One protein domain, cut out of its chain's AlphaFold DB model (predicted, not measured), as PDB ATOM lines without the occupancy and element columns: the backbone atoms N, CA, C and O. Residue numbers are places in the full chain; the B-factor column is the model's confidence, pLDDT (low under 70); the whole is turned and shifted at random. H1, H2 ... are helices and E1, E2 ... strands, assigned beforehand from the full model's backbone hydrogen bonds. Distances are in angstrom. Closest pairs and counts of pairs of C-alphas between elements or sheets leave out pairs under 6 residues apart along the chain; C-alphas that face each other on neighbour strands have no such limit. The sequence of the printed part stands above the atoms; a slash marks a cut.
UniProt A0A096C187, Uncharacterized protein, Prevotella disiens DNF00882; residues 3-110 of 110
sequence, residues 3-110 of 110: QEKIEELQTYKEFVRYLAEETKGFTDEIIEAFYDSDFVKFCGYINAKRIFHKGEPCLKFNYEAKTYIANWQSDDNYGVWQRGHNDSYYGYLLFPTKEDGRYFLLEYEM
ATOM      1  N   GLN A   3     199.693 160.031 179.695       81.50
ATOM      2  CA  GLN A   3     199.083 158.931 178.954       81.50
ATOM      3  C   GLN A   3     198.099 159.380 177.862       81.50
ATOM      4  O   GLN A   3     198.172 158.876 176.749       81.50
ATOM      5  N   GLU A   4     197.264 160.387 178.133       82.88
ATOM      6  CA  GLU A   4     196.347 160.963 177.131       82.88
ATOM      7  C   GLU A   4     197.122 161.544 175.938       82.88
ATOM      8  O   GLU A   4     196.734 161.354 174.791       82.88
ATOM      9  N   LYS A   5     198.270 162.189 176.197       78.69
ATOM     10  CA  LYS A   5     199.146 162.703 175.132       78.69
ATOM     11  C   LYS A   5     199.783 161.578 174.313       78.69
ATOM     12  O   LYS A   5     199.955 161.720 173.108       78.69
ATOM     13  N   ILE A   6     200.157 160.469 174.954       81.44
ATOM     14  CA  ILE A   6     200.716 159.298 174.263       81.44
ATOM     15  C   ILE A   6     199.658 158.658 173.353       81.44
ATOM     16  O   ILE A   6     199.966 158.340 172.205       81.44
ATOM     17  N   GLU A   7     198.424 158.505 173.835       83.38
ATOM     18  CA  GLU A   7     197.300 157.951 173.066       83.38
ATOM     19  C   GLU A   7     196.929 158.840 171.868       83.38
ATOM     20  O   GLU A   7     196.729 158.341 170.757       83.38
ATOM     21  N   GLU A   8     196.917 160.163 172.052       78.56
ATOM     22  CA  GLU A   8     196.693 161.134 170.974       78.56
ATOM     23  C   GLU A   8     197.763 161.017 169.872       78.56
ATOM     24  O   GLU A   8     197.436 160.899 168.689       78.56
ATOM     25  N   LEU A   9     199.045 160.951 170.250       79.69
ATOM     26  CA  LEU A   9     200.153 160.785 169.302       79.69
ATOM     27  C   LEU A   9     200.109 159.441 168.561       79.69
ATOM     28  O   LEU A   9     200.472 159.376 167.385       79.69
ATOM     29  N   GLN A  10     199.691 158.360 169.226       78.56
ATOM     30  CA  GLN A  10     199.513 157.055 168.581       78.56
ATOM     31  C   GLN A  10     198.384 157.100 167.550       78.56
ATOM     32  O   GLN A  10     198.599 156.711 166.403       78.56
ATOM     33  N   THR A  11     197.238 157.667 167.932       80.75
ATOM     34  CA  THR A  11     196.078 157.852 167.048       80.75
ATOM     35  C   THR A  11     196.456 158.665 165.808       80.75
ATOM     36  O   THR A  11     196.096 158.309 164.687       80.75
ATOM     37  N   TYR A  12     197.248 159.727 165.982       81.88
ATOM     38  CA  TYR A  12     197.730 160.540 164.869       81.88
ATOM     39  C   TYR A  12     198.649 159.760 163.916       81.88
ATOM     40  O   TYR A  12     198.477 159.818 162.700       81.88
ATOM     41  N   LYS A  13     199.588 158.963 164.444       81.56
ATOM     42  CA  LYS A  13     200.459 158.114 163.610       81.56
ATOM     43  C   LYS A  13     199.674 157.061 162.831       81.56
ATOM     44  O   LYS A  13     199.999 156.794 161.676       81.56
ATOM     45  N   GLU A  14     198.663 156.456 163.447       85.94
ATOM     46  CA  GLU A  14     197.765 155.515 162.769       85.94
ATOM     47  C   GLU A  14     196.973 156.201 161.655       85.94
ATOM     48  O   GLU A  14     196.861 155.656 160.558       85.94
ATOM     49  N   PHE A  15     196.506 157.428 161.892       85.44
ATOM     50  CA  PHE A  15     195.833 158.232 160.878       85.44
ATOM     51  C   PHE A  15     196.739 158.550 159.676       85.44
ATOM     52  O   PHE A  15     196.328 158.353 158.532       85.44
ATOM     53  N   VAL A  16     197.988 158.966 159.908       85.38
ATOM     54  CA  VAL A  16     198.960 159.223 158.827       85.38
ATOM     55  C   VAL A  16     199.235 157.952 158.017       85.38
ATOM     56  O   VAL A  16     199.236 157.990 156.786       85.38
ATOM     57  N   ARG A  17     199.400 156.802 158.686       86.06
ATOM     58  CA  ARG A  17     199.571 155.502 158.012       86.06
ATOM     59  C   ARG A  17     198.361 155.132 157.161       86.06
ATOM     60  O   ARG A  17     198.537 154.703 156.027       86.06
ATOM     61  N   TYR A  18     197.153 155.344 157.678       87.12
ATOM     62  CA  TYR A  18     195.924 155.122 156.923       87.12
ATOM     63  C   TYR A  18     195.878 155.973 155.642       87.12
ATOM     64  O   TYR A  18     195.565 155.455 154.570       87.12
ATOM     65  N   LEU A  19     196.243 157.258 155.715       86.50
ATOM     66  CA  LEU A  19     196.312 158.117 154.527       86.50
ATOM     67  C   LEU A  19     197.349 157.621 153.512       86.50
ATOM     68  O   LEU A  19     197.068 157.595 152.311       86.50
ATOM     69  N   ALA A  20     198.518 157.189 153.986       86.62
ATOM     70  CA  ALA A  20     199.549 156.606 153.135       86.62
ATOM     71  C   ALA A  20     199.027 155.358 152.400       86.62
ATOM     72  O   ALA A  20     199.128 155.280 151.179       86.62
ATOM     73  N   GLU A  21     198.370 154.433 153.104       87.12
ATOM     74  CA  GLU A  21     197.786 153.223 152.507       87.12
ATOM     75  C   GLU A  21     196.681 153.510 151.480       87.12
ATOM     76  O   GLU A  21     196.493 152.734 150.540       87.12
ATOM     77  N   GLU A  22     195.932 154.600 151.647       85.44
ATOM     78  CA  GLU A  22     194.878 155.022 150.717       85.44
ATOM     79  C   GLU A  22     195.403 155.759 149.481       85.44
ATOM     80  O   GLU A  22     194.658 155.949 148.510       85.44
ATOM     81  N   THR A  23     196.681 156.136 149.485       86.06
ATOM     82  CA  THR A  23     197.306 156.872 148.389       86.06
ATOM     83  C   THR A  23     197.700 155.948 147.255       86.06
ATOM     84  O   THR A  23     198.291 154.887 147.438       86.06
ATOM     85  N   LYS A  24     197.417 156.387 146.034       83.06
ATOM     86  CA  LYS A  24     197.921 155.771 144.812       83.06
ATOM     87  C   LYS A  24     199.227 156.460 144.435       83.06
ATOM     88  O   LYS A  24     199.188 157.370 143.620       83.06
ATOM     89  N   GLY A  25     200.361 156.064 145.013       75.81
ATOM     90  CA  GLY A  25     201.652 156.712 144.748       75.81
ATOM     91  C   GLY A  25     202.727 156.387 145.778       75.81
ATOM     92  O   GLY A  25     202.675 155.330 146.406       75.81
ATOM     93  N   PHE A  26     203.697 157.289 145.924       73.00
ATOM     94  CA  PHE A  26     204.768 157.160 146.906       73.00
ATOM     95  C   PHE A  26     204.231 157.473 148.301       73.00
ATOM     96  O   PHE A  26     203.866 158.600 148.619       73.00
ATOM     97  N   THR A  27     204.138 156.433 149.124       77.31
ATOM     98  CA  THR A  27     203.645 156.517 150.503       77.31
ATOM     99  C   THR A  27     204.612 157.238 151.433       77.31
ATOM    100  O   THR A  27     204.181 157.806 152.434       77.31
ATOM    101  N   ASP A  28     205.901 157.220 151.095       78.69
ATOM    102  CA  ASP A  28     206.969 157.792 151.916       78.69
ATOM    103  C   ASP A  28     206.871 159.323 151.953       78.69
ATOM    104  O   ASP A  28     206.899 159.896 153.034       78.69
ATOM    105  N   GLU A  29     206.568 159.963 150.820       74.31
ATOM    106  CA  GLU A  29     206.340 161.415 150.706       74.31
ATOM    107  C   GLU A  29     205.221 161.929 151.624       74.31
ATOM    108  O   GLU A  29     205.274 163.038 152.147       74.31
ATOM    109  N   ILE A  30     204.184 161.119 151.859       77.00
ATOM    110  CA  ILE A  30     203.097 161.488 152.779       77.00
ATOM    111  C   ILE A  30     203.593 161.463 154.209       77.00
ATOM    112  O   ILE A  30     203.304 162.363 154.992       77.00
ATOM    113  N   ILE A  31     204.309 160.397 154.549       75.94
ATOM    114  CA  ILE A  31     204.860 160.207 155.879       75.94
ATOM    115  C   ILE A  31     205.862 161.332 156.177       75.94
ATOM    116  O   ILE A  31     205.783 161.926 157.250       75.94
ATOM    117  N   GLU A  32     206.731 161.669 155.222       77.44
ATOM    118  CA  GLU A  32     207.678 162.784 155.304       77.44
ATOM    119  C   GLU A  32     206.968 164.134 155.418       77.44
ATOM    120  O   GLU A  32     207.266 164.882 156.347       77.44
ATOM    121  N   ALA A  33     205.943 164.409 154.600       74.06
ATOM    122  CA  ALA A  33     205.171 165.648 154.699       74.06
ATOM    123  C   ALA A  33     204.602 165.871 156.113       74.06
ATOM    124  O   ALA A  33     204.615 166.990 156.615       74.06
ATOM    125  N   PHE A  34     204.141 164.812 156.781       75.00
ATOM    126  CA  PHE A  34     203.648 164.891 158.159       75.00
ATOM    127  C   PHE A  34     204.748 164.911 159.236       75.00
ATOM    128  O   PHE A  34     204.439 165.239 160.383       75.00
ATOM    129  N   TYR A  35     205.993 164.551 158.914       70.31
ATOM    130  CA  TYR A  35     207.131 164.615 159.839       70.31
ATOM    131  C   TYR A  35     207.921 165.924 159.744       70.31
ATOM    132  O   TYR A  35     208.463 166.360 160.759       70.31
ATOM    133  N   ASP A  36     207.970 166.545 158.565       65.25
ATOM    134  CA  ASP A  36     208.804 167.720 158.289       65.25
ATOM    135  C   ASP A  36     208.168 169.055 158.702       65.25
ATOM    136  O   ASP A  36     208.840 170.087 158.683       65.25
ATOM    137  N   SER A  37     206.896 169.074 159.110       60.09
ATOM    138  CA  SER A  37     206.251 170.306 159.565       60.09
ATOM    139  C   SER A  37     205.326 170.082 160.757       60.09
ATOM    140  O   SER A  37     204.401 169.269 160.727       60.09
ATOM    141  N   ASP A  38     205.533 170.906 161.789       64.81
ATOM    142  CA  ASP A  38     204.637 171.063 162.940       64.81
ATOM    143  C   ASP A  38     203.240 171.597 162.536       64.81
ATOM    144  O   ASP A  38     202.331 171.664 163.367       64.81
ATOM    145  N   PHE A  39     203.052 171.983 161.268       72.12
ATOM    146  CA  PHE A  39     201.893 172.718 160.760       72.12
ATOM    147  C   PHE A  39     201.218 172.051 159.553       72.12
ATOM    148  O   PHE A  39     200.556 172.732 158.768       72.12
ATOM    149  N   VAL A  40     201.335 170.727 159.395       82.62
ATOM    150  CA  VAL A  40     200.532 170.001 158.396       82.62
ATOM    151  C   VAL A  40     199.160 169.647 158.951       82.62
ATOM    152  O   VAL A  40     199.015 168.973 159.970       82.62
ATOM    153  N   LYS A  41     198.119 170.061 158.233       87.06
ATOM    154  CA  LYS A  41     196.721 169.822 158.578       87.06
ATOM    155  C   LYS A  41     196.019 169.068 157.460       87.06
ATOM    156  O   LYS A  41     195.974 169.510 156.316       87.06
ATOM    157  N   PHE A  42     195.383 167.955 157.809       89.81
ATOM    158  CA  PHE A  42     194.475 167.266 156.900       89.81
ATOM    159  C   PHE A  42     193.165 168.048 156.738       89.81
ATOM    160  O   PHE A  42     192.436 168.277 157.705       89.81
ATOM    161  N   CYS A  43     192.841 168.424 155.502       91.88
ATOM    162  CA  CYS A  43     191.651 169.211 155.161       91.88
ATOM    163  C   CYS A  43     190.495 168.363 154.613       91.88
ATOM    164  O   CYS A  43     189.421 168.895 154.327       91.88
ATOM    165  N   GLY A  44     190.695 167.053 154.459       92.88
ATOM    166  CA  GLY A  44     189.694 166.135 153.925       92.88
ATOM    167  C   GLY A  44     189.969 165.684 152.494       92.88
ATOM    168  O   GLY A  44     191.016 165.952 151.904       92.88
ATOM    169  N   TYR A  45     188.988 164.978 151.936       94.56
ATOM    170  CA  TYR A  45     189.010 164.526 150.551       94.56
ATOM    171  C   TYR A  45     188.368 165.558 149.631       94.56
ATOM    172  O   TYR A  45     187.304 166.100 149.932       94.56
ATOM    173  N   ILE A  46     188.984 165.773 148.477       95.81
ATOM    174  CA  ILE A  46     188.525 166.693 147.446       95.81
ATOM    175  C   ILE A  46     188.542 166.016 146.078       95.81
ATOM    176  O   ILE A  46     189.310 165.089 145.820       95.81
ATOM    177  N   ASN A  47     187.717 166.532 145.174       96.50
ATOM    178  CA  ASN A  47     187.802 166.184 143.764       96.50
ATOM    179  C   ASN A  47     188.707 167.191 143.054       96.50
ATOM    180  O   ASN A  47     188.526 168.405 143.200       96.50
ATOM    181  N   ALA A  48     189.636 166.691 142.244       95.81
ATOM    182  CA  ALA A  48     190.489 167.523 141.409       95.81
ATOM    183  C   ALA A  48     190.440 167.061 139.953       95.81
ATOM    184  O   ALA A  48     190.358 165.874 139.639       95.81
ATOM    185  N   LYS A  49     190.502 168.026 139.037       95.06
ATOM    186  CA  LYS A  49     190.539 167.777 137.599       95.06
ATOM    187  C   LYS A  49     191.959 167.962 137.085       95.06
ATOM    188  O   LYS A  49     192.530 169.040 137.241       95.06
ATOM    189  N   ARG A  50     192.483 166.954 136.387       92.44
ATOM    190  CA  ARG A  50     193.719 167.084 135.606       92.44
ATOM    191  C   ARG A  50     193.504 168.071 134.461       92.44
ATOM    192  O   ARG A  50     192.554 167.938 133.685       92.44
ATOM    193  N   ILE A  51     194.369 169.072 134.374       95.56
ATOM    194  CA  ILE A  51     194.375 170.087 133.320       95.56
ATOM    195  C   ILE A  51     195.804 170.292 132.813       95.56
ATOM    196  O   ILE A  51     196.761 169.900 133.471       95.56
ATOM    197  N   PHE A  52     195.939 170.948 131.663       94.19
ATOM    198  CA  PHE A  52     197.206 171.528 131.227       94.19
ATOM    199  C   PHE A  52     197.141 173.041 131.418       94.19
ATOM    200  O   PHE A  52     196.209 173.688 130.932       94.19
ATOM    201  N   HIS A  53     198.111 173.609 132.126       90.75
ATOM    202  CA  HIS A  53     198.218 175.047 132.342       90.75
ATOM    203  C   HIS A  53     199.648 175.492 132.049       90.75
ATOM    204  O   HIS A  53     200.595 174.910 132.553       90.75
ATOM    205  N   LYS A  54     199.809 176.507 131.189       90.31
ATOM    206  CA  LYS A  54     201.125 177.029 130.765       90.31
ATOM    207  C   LYS A  54     202.099 175.966 130.221       90.31
ATOM    208  O   LYS A  54     203.305 176.146 130.293       90.31
ATOM    209  N   GLY A  55     201.574 174.896 129.621       90.12
ATOM    210  CA  GLY A  55     202.379 173.809 129.051       90.12
ATOM    211  C   GLY A  55     202.721 172.687 130.033       90.12
ATOM    212  O   GLY A  55     203.301 171.693 129.611       90.12
ATOM    213  N   GLU A  56     202.307 172.795 131.294       92.19
ATOM    214  CA  GLU A  56     202.596 171.816 132.341       92.19
ATOM    215  C   GLU A  56     201.315 171.097 132.803       92.19
ATOM    216  O   GLU A  56     200.219 171.680 132.752       92.19
ATOM    217  N   PRO A  57     201.408 169.821 133.225       93.06
ATOM    218  CA  PRO A  57     200.302 169.126 133.866       93.06
ATOM    219  C   PRO A  57     200.018 169.741 135.242       93.06
ATOM    220  O   PRO A  57     200.916 169.987 136.045       93.06
ATOM    221  N   CYS A  58     198.743 169.978 135.531       95.88
ATOM    222  CA  CYS A  58     198.299 170.556 136.794       95.88
ATOM    223  C   CYS A  58     197.007 169.892 137.285       95.88
ATOM    224  O   CYS A  58     196.266 169.257 136.527       95.88
ATOM    225  N   LEU A  59     196.688 170.120 138.555       96.00
ATOM    226  CA  LEU A  59     195.416 169.783 139.176       96.00
ATOM    227  C   LEU A  59     194.629 171.050 139.484       96.00
ATOM    228  O   LEU A  59     195.084 171.926 140.214       96.00
ATOM    229  N   LYS A  60     193.409 171.132 138.955       97.25
ATOM    230  CA  LYS A  60     192.447 172.172 139.308       97.25
ATOM    231  C   LYS A  60     191.466 171.640 140.341       97.25
ATOM    232  O   LYS A  60     190.786 170.650 140.076       97.25
ATOM    233  N   PHE A  61     191.337 172.328 141.466       96.88
ATOM    234  CA  PHE A  61     190.441 171.935 142.552       96.88
ATOM    235  C   PHE A  61     189.796 173.150 143.219       96.88
ATOM    236  O   PHE A  61     190.232 174.286 143.017       96.88
ATOM    237  N   ASN A  62     188.743 172.899 143.996       96.81
ATOM    238  CA  ASN A  62     188.069 173.914 144.795       96.81
ATOM    239  C   ASN A  62     188.225 173.594 146.281       96.81
ATOM    240  O   ASN A  62     188.005 172.454 146.684       96.81
ATOM    241  N   TYR A  63     188.547 174.605 147.080       95.88
ATOM    242  CA  TYR A  63     188.614 174.519 148.537       95.88
ATOM    243  C   TYR A  63     188.232 175.881 149.136       95.88
ATOM    244  O   TYR A  63     188.596 176.914 148.577       95.88
ATOM    245  N   GLU A  64     187.429 175.897 150.204       92.56
ATOM    246  CA  GLU A  64     186.933 177.124 150.866       92.56
ATOM    247  C   GLU A  64     186.426 178.220 149.900       92.56
ATOM    248  O   GLU A  64     186.845 179.376 149.938       92.56
ATOM    249  N   ALA A  65     185.527 177.842 148.984       92.69
ATOM    250  CA  ALA A  65     184.946 178.720 147.956       92.69
ATOM    251  C   ALA A  65     185.948 179.360 146.967       92.69
ATOM    252  O   ALA A  65     185.562 180.206 146.158       92.69
ATOM    253  N   LYS A  66     187.215 178.935 146.976       95.62
ATOM    254  CA  LYS A  66     188.253 179.357 146.031       95.62
ATOM    255  C   LYS A  66     188.626 178.219 145.092       95.62
ATOM    256  O   LYS A  66     188.471 177.043 145.415       95.62
ATOM    257  N   THR A  67     189.139 178.589 143.924       96.50
ATOM    258  CA  THR A  67     189.671 177.658 142.929       96.50
ATOM    259  C   THR A  67     191.182 177.796 142.861       96.50
ATOM    260  O   THR A  67     191.698 178.902 142.707       96.50
ATOM    261  N   TYR A  68     191.872 176.664 142.894       96.56
ATOM    262  CA  TYR A  68     193.325 176.576 142.876       96.56
ATOM    263  C   TYR A  68     193.801 175.759 141.674       96.56
ATOM    264  O   TYR A  68     193.056 174.942 141.120       96.56
ATOM    265  N   ILE A  69     195.045 176.001 141.263       96.56
ATOM    266  CA  ILE A  69     195.748 175.234 140.232       96.56
ATOM    267  C   ILE A  69     197.078 174.799 140.838       96.56
ATOM    268  O   ILE A  69     197.993 175.606 140.938       96.56
ATOM    269  N   ALA A  70     197.149 173.546 141.270       95.88
ATOM    270  CA  ALA A  70     198.364 172.930 141.777       95.88
ATOM    271  C   ALA A  70     199.195 172.369 140.619       95.88
ATOM    272  O   ALA A  70     198.652 171.682 139.752       95.88
ATOM    273  N   ASN A  71     200.497 172.626 140.618       95.06
ATOM    274  CA  ASN A  71     201.428 171.981 139.701       95.06
ATOM    275  C   ASN A  71     201.525 170.498 140.043       95.06
ATOM    276  O   ASN A  71     201.522 170.127 141.214       95.06
ATOM    277  N   TRP A  72     201.567 169.648 139.024       93.44
ATOM    278  CA  TRP A  72     201.683 168.212 139.221       93.44
ATOM    279  C   TRP A  72     203.155 167.800 139.252       93.44
ATOM    280  O   TRP A  72     203.849 167.956 138.248       93.44
ATOM    281  N   GLN A  73     203.604 167.251 140.379       88.12
ATOM    282  CA  GLN A  73     204.920 166.633 140.514       88.12
ATOM    283  C   GLN A  73     204.815 165.205 139.981       88.12
ATOM    284  O   GLN A  73     204.229 164.331 140.620       88.12
ATOM    285  N   SER A  74     205.280 164.981 138.749       80.62
ATOM    286  CA  SER A  74     205.106 163.696 138.060       80.62
ATOM    287  C   SER A  74     205.847 162.551 138.723       80.62
ATOM    288  O   SER A  74     205.332 161.434 138.728       80.62
ATOM    289  N   ASP A  75     207.032 162.846 139.244       80.44
ATOM    290  CA  ASP A  75     207.974 161.840 139.727       80.44
ATOM    291  C   ASP A  75     207.490 161.266 141.057       80.44
ATOM    292  O   ASP A  75     207.482 160.052 141.235       80.44
ATOM    293  N   ASP A  76     206.921 162.127 141.896       76.50
ATOM    294  CA  ASP A  76     206.438 161.783 143.232       76.50
ATOM    295  C   ASP A  76     204.910 161.583 143.282       76.50
ATOM    296  O   ASP A  76     204.348 161.107 144.270       76.50
ATOM    297  N   ASN A  77     204.217 161.902 142.182       85.94
ATOM    298  CA  ASN A  77     202.791 161.655 141.959       85.94
ATOM    299  C   ASN A  77     201.869 162.380 142.964       85.94
ATOM    300  O   ASN A  77     200.912 161.804 143.487       85.94
ATOM    301  N   TYR A  78     202.117 163.676 143.177       89.81
ATOM    302  CA  TYR A  78     201.252 164.568 143.956       89.81
ATOM    303  C   TYR A  78     201.134 165.968 143.332       89.81
ATOM    304  O   TYR A  78     201.904 166.372 142.461       89.81
ATOM    305  N   GLY A  79     200.102 166.713 143.728       91.81
ATOM    306  CA  GLY A  79     199.906 168.104 143.324       91.81
ATOM    307  C   GLY A  79     200.383 169.078 144.392       91.81
ATOM    308  O   GLY A  79     200.076 168.881 145.563       91.81
ATOM    309  N   VAL A  80     201.040 170.161 143.983       93.00
ATOM    310  CA  VAL A  80     201.479 171.249 144.869       93.00
ATOM    311  C   VAL A  80     200.925 172.575 144.402       93.00
ATOM    312  O   VAL A  80     201.176 173.019 143.281       93.00
ATOM    313  N   TRP A  81     200.205 173.252 145.282       94.25
ATOM    314  CA  TRP A  81     199.979 174.682 145.158       94.25
ATOM    315  C   TRP A  81     200.653 175.373 146.331       94.25
ATOM    316  O   TRP A  81     200.428 174.986 147.468       94.25
ATOM    317  N   GLN A  82     201.444 176.408 146.077       91.81
ATOM    318  CA  GLN A  82     202.119 177.139 147.145       91.81
ATOM    319  C   GLN A  82     202.178 178.628 146.844       91.81
ATOM    320  O   GLN A  82     202.242 179.052 145.684       91.81
ATOM    321  N   ARG A  83     202.198 179.427 147.906       88.00
ATOM    322  CA  ARG A  83     202.425 180.866 147.851       88.00
ATOM    323  C   ARG A  83     203.411 181.257 148.946       88.00
ATOM    324  O   ARG A  83     203.158 181.018 150.121       88.00
ATOM    325  N   GLY A  84     204.511 181.886 148.547       82.19
ATOM    326  CA  GLY A  84     205.443 182.511 149.484       82.19
ATOM    327  C   GLY A  84     204.953 183.890 149.924       82.19
ATOM    328  O   GLY A  84     204.398 184.648 149.117       82.19
ATOM    329  N   HIS A  85     205.176 184.220 151.192       69.75
ATOM    330  CA  HIS A  85     205.046 185.567 151.730       69.75
ATOM    331  C   HIS A  85     206.119 185.791 152.806       69.75
ATOM    332  O   HIS A  85     206.038 185.225 153.891       69.75
ATOM    333  N   ASN A  86     207.092 186.665 152.525       79.00
ATOM    334  CA  ASN A  86     208.314 186.844 153.328       79.00
ATOM    335  C   ASN A  86     209.143 185.545 153.409       79.00
ATOM    336  O   ASN A  86     209.371 184.923 152.373       79.00
ATOM    337  N   ASP A  87     209.569 185.162 154.618       80.00
ATOM    338  CA  ASP A  87     210.339 183.951 154.919       80.00
ATOM    339  C   ASP A  87     209.448 182.711 155.139       80.00
ATOM    340  O   ASP A  87     209.968 181.662 155.502       80.00
ATOM    341  N   SER A  88     208.129 182.826 154.912       77.50
ATOM    342  CA  SER A  88     207.169 181.732 155.102       77.50
ATOM    343  C   SER A  88     206.459 181.333 153.808       77.50
ATOM    344  O   SER A  88     206.174 182.156 152.927       77.50
ATOM    345  N   TYR A  89     206.124 180.053 153.715       81.56
ATOM    346  CA  TYR A  89     205.362 179.436 152.646       81.56
ATOM    347  C   TYR A  89     204.088 178.836 153.216       81.56
ATOM    348  O   TYR A  89     204.115 178.114 154.202       81.56
ATOM    349  N   TYR A  90     202.974 179.082 152.537       88.31
ATOM    350  CA  TYR A  90     201.734 178.360 152.787       88.31
ATOM    351  C   TYR A  90     201.278 177.697 151.494       88.31
ATOM    352  O   TYR A  90     201.417 178.263 150.398       88.31
ATOM    353  N   GLY A  91     200.741 176.491 151.615       92.44
ATOM    354  CA  GLY A  91     200.352 175.731 150.449       92.44
ATOM    355  C   GLY A  91     199.425 174.569 150.727       92.44
ATOM    356  O   GLY A  91     198.975 174.317 151.843       92.44
ATOM    357  N   TYR A  92     199.144 173.876 149.634       93.50
ATOM    358  CA  TYR A  92     198.291 172.716 149.556       93.50
ATOM    359  C   TYR A  92     199.013 171.584 148.838       93.50
ATOM    360  O   TYR A  92     199.476 171.766 147.707       93.50
ATOM    361  N   LEU A  93     199.033 170.413 149.468       92.38
ATOM    362  CA  LEU A  93     199.452 169.157 148.857       92.38
ATOM    363  C   LEU A  93     198.219 168.321 148.518       92.38
ATOM    364  O   LEU A  93     197.292 168.204 149.321       92.38
ATOM    365  N   LEU A  94     198.202 167.750 147.317       93.75
ATOM    366  CA  LEU A  94     197.127 166.900 146.817       93.75
ATOM    367  C   LEU A  94     197.680 165.524 146.489       93.75
ATOM    368  O   LEU A  94     198.301 165.337 145.441       93.75
ATOM    369  N   PHE A  95     197.374 164.551 147.334       92.38
ATOM    370  CA  PHE A  95     197.776 163.169 147.114       92.38
ATOM    371  C   PHE A  95     196.617 162.378 146.502       92.38
ATOM    372  O   PHE A  95     195.497 162.433 147.022       92.38
ATOM    373  N   PRO A  96     196.833 161.687 145.369       92.94
ATOM    374  CA  PRO A  96     195.794 160.900 144.713       92.94
ATOM    375  C   PRO A  96     195.396 159.709 145.581       92.94
ATOM    376  O   PRO A  96     196.257 158.998 146.093       92.94
ATOM    377  N   THR A  97     194.102 159.430 145.695       91.88
ATOM    378  CA  THR A  97     193.642 158.196 146.342       91.88
ATOM    379  C   THR A  97     193.548 157.050 145.331       91.88
ATOM    380  O   THR A  97     193.774 157.216 144.129       91.88
ATOM    381  N   LYS A  98     193.181 155.858 145.810       89.19
ATOM    382  CA  LYS A  98     192.806 154.718 144.955       89.19
ATOM    383  C   LYS A  98     191.602 155.004 144.044       89.19
ATOM    384  O   LYS A  98     191.447 154.326 143.030       89.19
ATOM    385  N   GLU A  99     190.759 155.977 144.393       90.19
ATOM    386  CA  GLU A  99     189.607 156.406 143.596       90.19
ATOM    387  C   GLU A  99     190.033 157.498 142.601       90.19
ATOM    388  O   GLU A  99     190.519 158.564 142.978       90.19
ATOM    389  N   ASP A 100     189.853 157.241 141.305       89.00
ATOM    390  CA  ASP A 100     190.309 158.165 140.266       89.00
ATOM    391  C   ASP A 100     189.601 159.531 140.361       89.00
ATOM    392  O   ASP A 100     188.377 159.631 140.412       89.00
ATOM    393  N   GLY A 101     190.391 160.609 140.338       90.94
ATOM    394  CA  GLY A 101     189.890 161.985 140.450       90.94
ATOM    395  C   GLY A 101     189.662 162.462 141.887       90.94
ATOM    396  O   GLY A 101     189.413 163.656 142.088       90.94
ATOM    397  N   ARG A 102     189.810 161.571 142.873       94.62
ATOM    398  CA  ARG A 102     189.756 161.890 144.297       94.62
ATOM    399  C   ARG A 102     191.161 162.008 144.873       94.62
ATOM    400  O   ARG A 102     192.059 161.221 144.582       94.62
ATOM    401  N   TYR A 103     191.333 163.027 145.696       94.31
ATOM    402  CA  TYR A 103     192.583 163.369 146.353       94.31
ATOM    403  C   TYR A 103     192.282 163.653 147.818       94.31
ATOM    404  O   TYR A 103     191.166 164.071 148.132       94.31
ATOM    405  N   PHE A 104     193.237 163.468 148.718       92.31
ATOM    406  CA  PHE A 104     193.175 164.195 149.982       92.31
ATOM    407  C   PHE A 104     194.060 165.426 149.938       92.31
ATOM    408  O   PHE A 104     195.070 165.471 149.236       92.31
ATOM    409  N   LEU A 105     193.609 166.434 150.672       93.56
ATOM    410  CA  LEU A 105     194.204 167.750 150.734       93.56
ATOM    411  C   LEU A 105     194.911 167.911 152.074       93.56
ATOM    412  O   LEU A 105     194.277 167.763 153.124       93.56
ATOM    413  N   LEU A 106     196.194 168.244 152.023       92.00
ATOM    414  CA  LEU A 106     196.942 168.720 153.178       92.00
ATOM    415  C   LEU A 106     197.197 170.212 153.014       92.00
ATOM    416  O   LEU A 106     197.600 170.654 151.941       92.00
ATOM    417  N   GLU A 107     196.955 170.972 154.067       91.62
ATOM    418  CA  GLU A 107     197.377 172.360 154.215       91.62
ATOM    419  C   GLU A 107     198.669 172.375 155.025       91.62
ATOM    420  O   GLU A 107     198.765 171.656 156.017       91.62
ATOM    421  N   TYR A 108     199.657 173.154 154.594       87.56
ATOM    422  CA  TYR A 108     200.919 173.295 155.315       87.56
ATOM    423  C   TYR A 108     201.358 174.754 155.388       87.56
ATOM    424  O   TYR A 108     201.050 175.559 154.500       87.56
ATOM    425  N   GLU A 109     202.110 175.053 156.440       84.81
ATOM    426  CA  GLU A 109     202.844 176.297 156.644       84.81
ATOM    427  C   GLU A 109     204.297 175.939 157.009       84.81
ATOM    428  O   GLU A 109     204.534 175.016 157.795       84.81
ATOM    429  N   MET A 110     205.263 176.609 156.381       74.38
ATOM    430  CA  MET A 110     206.706 176.472 156.628       74.38
ATOM    431  C   MET A 110     207.359 177.842 156.715       74.38
ATOM    432  O   MET A 110     206.938 178.724 155.936       74.38
TER     433      MET A 110
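This is residues 3 to 110 of the 110 residues of an uncharacterized protein of Prevotella disiens DNF00882 (UniProt A0A096C187). A small closed barrel of six strands, E1 to E6, has a helical hairpin, H1 and H2, packed on it, and residues 3 to 11 of H1 stick out as a free arm. The strands follow one another round the ring as an antiparallel meander, each strand the neighbour of the one before, and E6 closes it on E1. The printed part has 108 residues, with two named helices and then six named strands, a mixed class of helices and strands. It is compact, with a radius of gyration of the C-alphas of 14.3 A and spans of 51 by 36 by 28 A.

Find C-alpha 3 at (199.083, 158.931, 178.954); from there H1 runs 28.8 A through residues 3 to 22. H2 follows at residues 27 to 35, 12.8 A long. Look next for E1 at residues 41 to 53, beginning at C-alpha 41 at (196.721, 169.822, 158.578); it is 26.8 A long and bends by 86 degrees at residue 44. Read on through E2, residues 56 to 63, 21.6 A; E3, residues 66 to 73, 21.7 A; E4, residues 78 to 85, 22.7 A; E5, residues 88 to 96, 25.9 A; and E6, residues 102 to 109, 23.1 A, which ends at C-alpha 109 at (202.844, 176.297, 156.644).

Start on the ring at E1, whose pairing is staggered: residues 48 to 53 pair with E2, with N 49 and O 60 at 2.8 A, and residues 41 to 47 with E6, with N 43 and O 105 at 2.9 A. E2 and E3 form a hairpin, with N 59 and O 70 at 2.8 A. E3 and E4 form another, with N 71 and O 80 at 2.8 A. Between E4 and E5 look at N 81 and O 92, 2.9 A, and between E5 and E6 at N 93 and O 106, 2.9 A. H2 lies outside the barrel at a height over the sheet of 9.7 A; its closest C-alphas to E5 are those of Ile 30 and Phe 95, 8.0 A apart. H1 touches H2 with residues 16 to 21 alone, closest at the C-alphas of Ala 20 and Thr 27, 4.9 A; they run opposite ways at a shallow tilt of 32 degrees, only just short of steep. In H1 and H2 every O i to N i+4 pair is within hydrogen-bond range.

The C-alphas of Gln 3 and Gly 55 are the two farthest apart, 52.2 A. Without residues 3 to 11, the body spans 37 by 36 by 28 A. The printed part has no cut, and the links between named elements are tight. Mean pLDDT of the printed part is 86.6; look for values under 70 at residues 36 to 38 and 85.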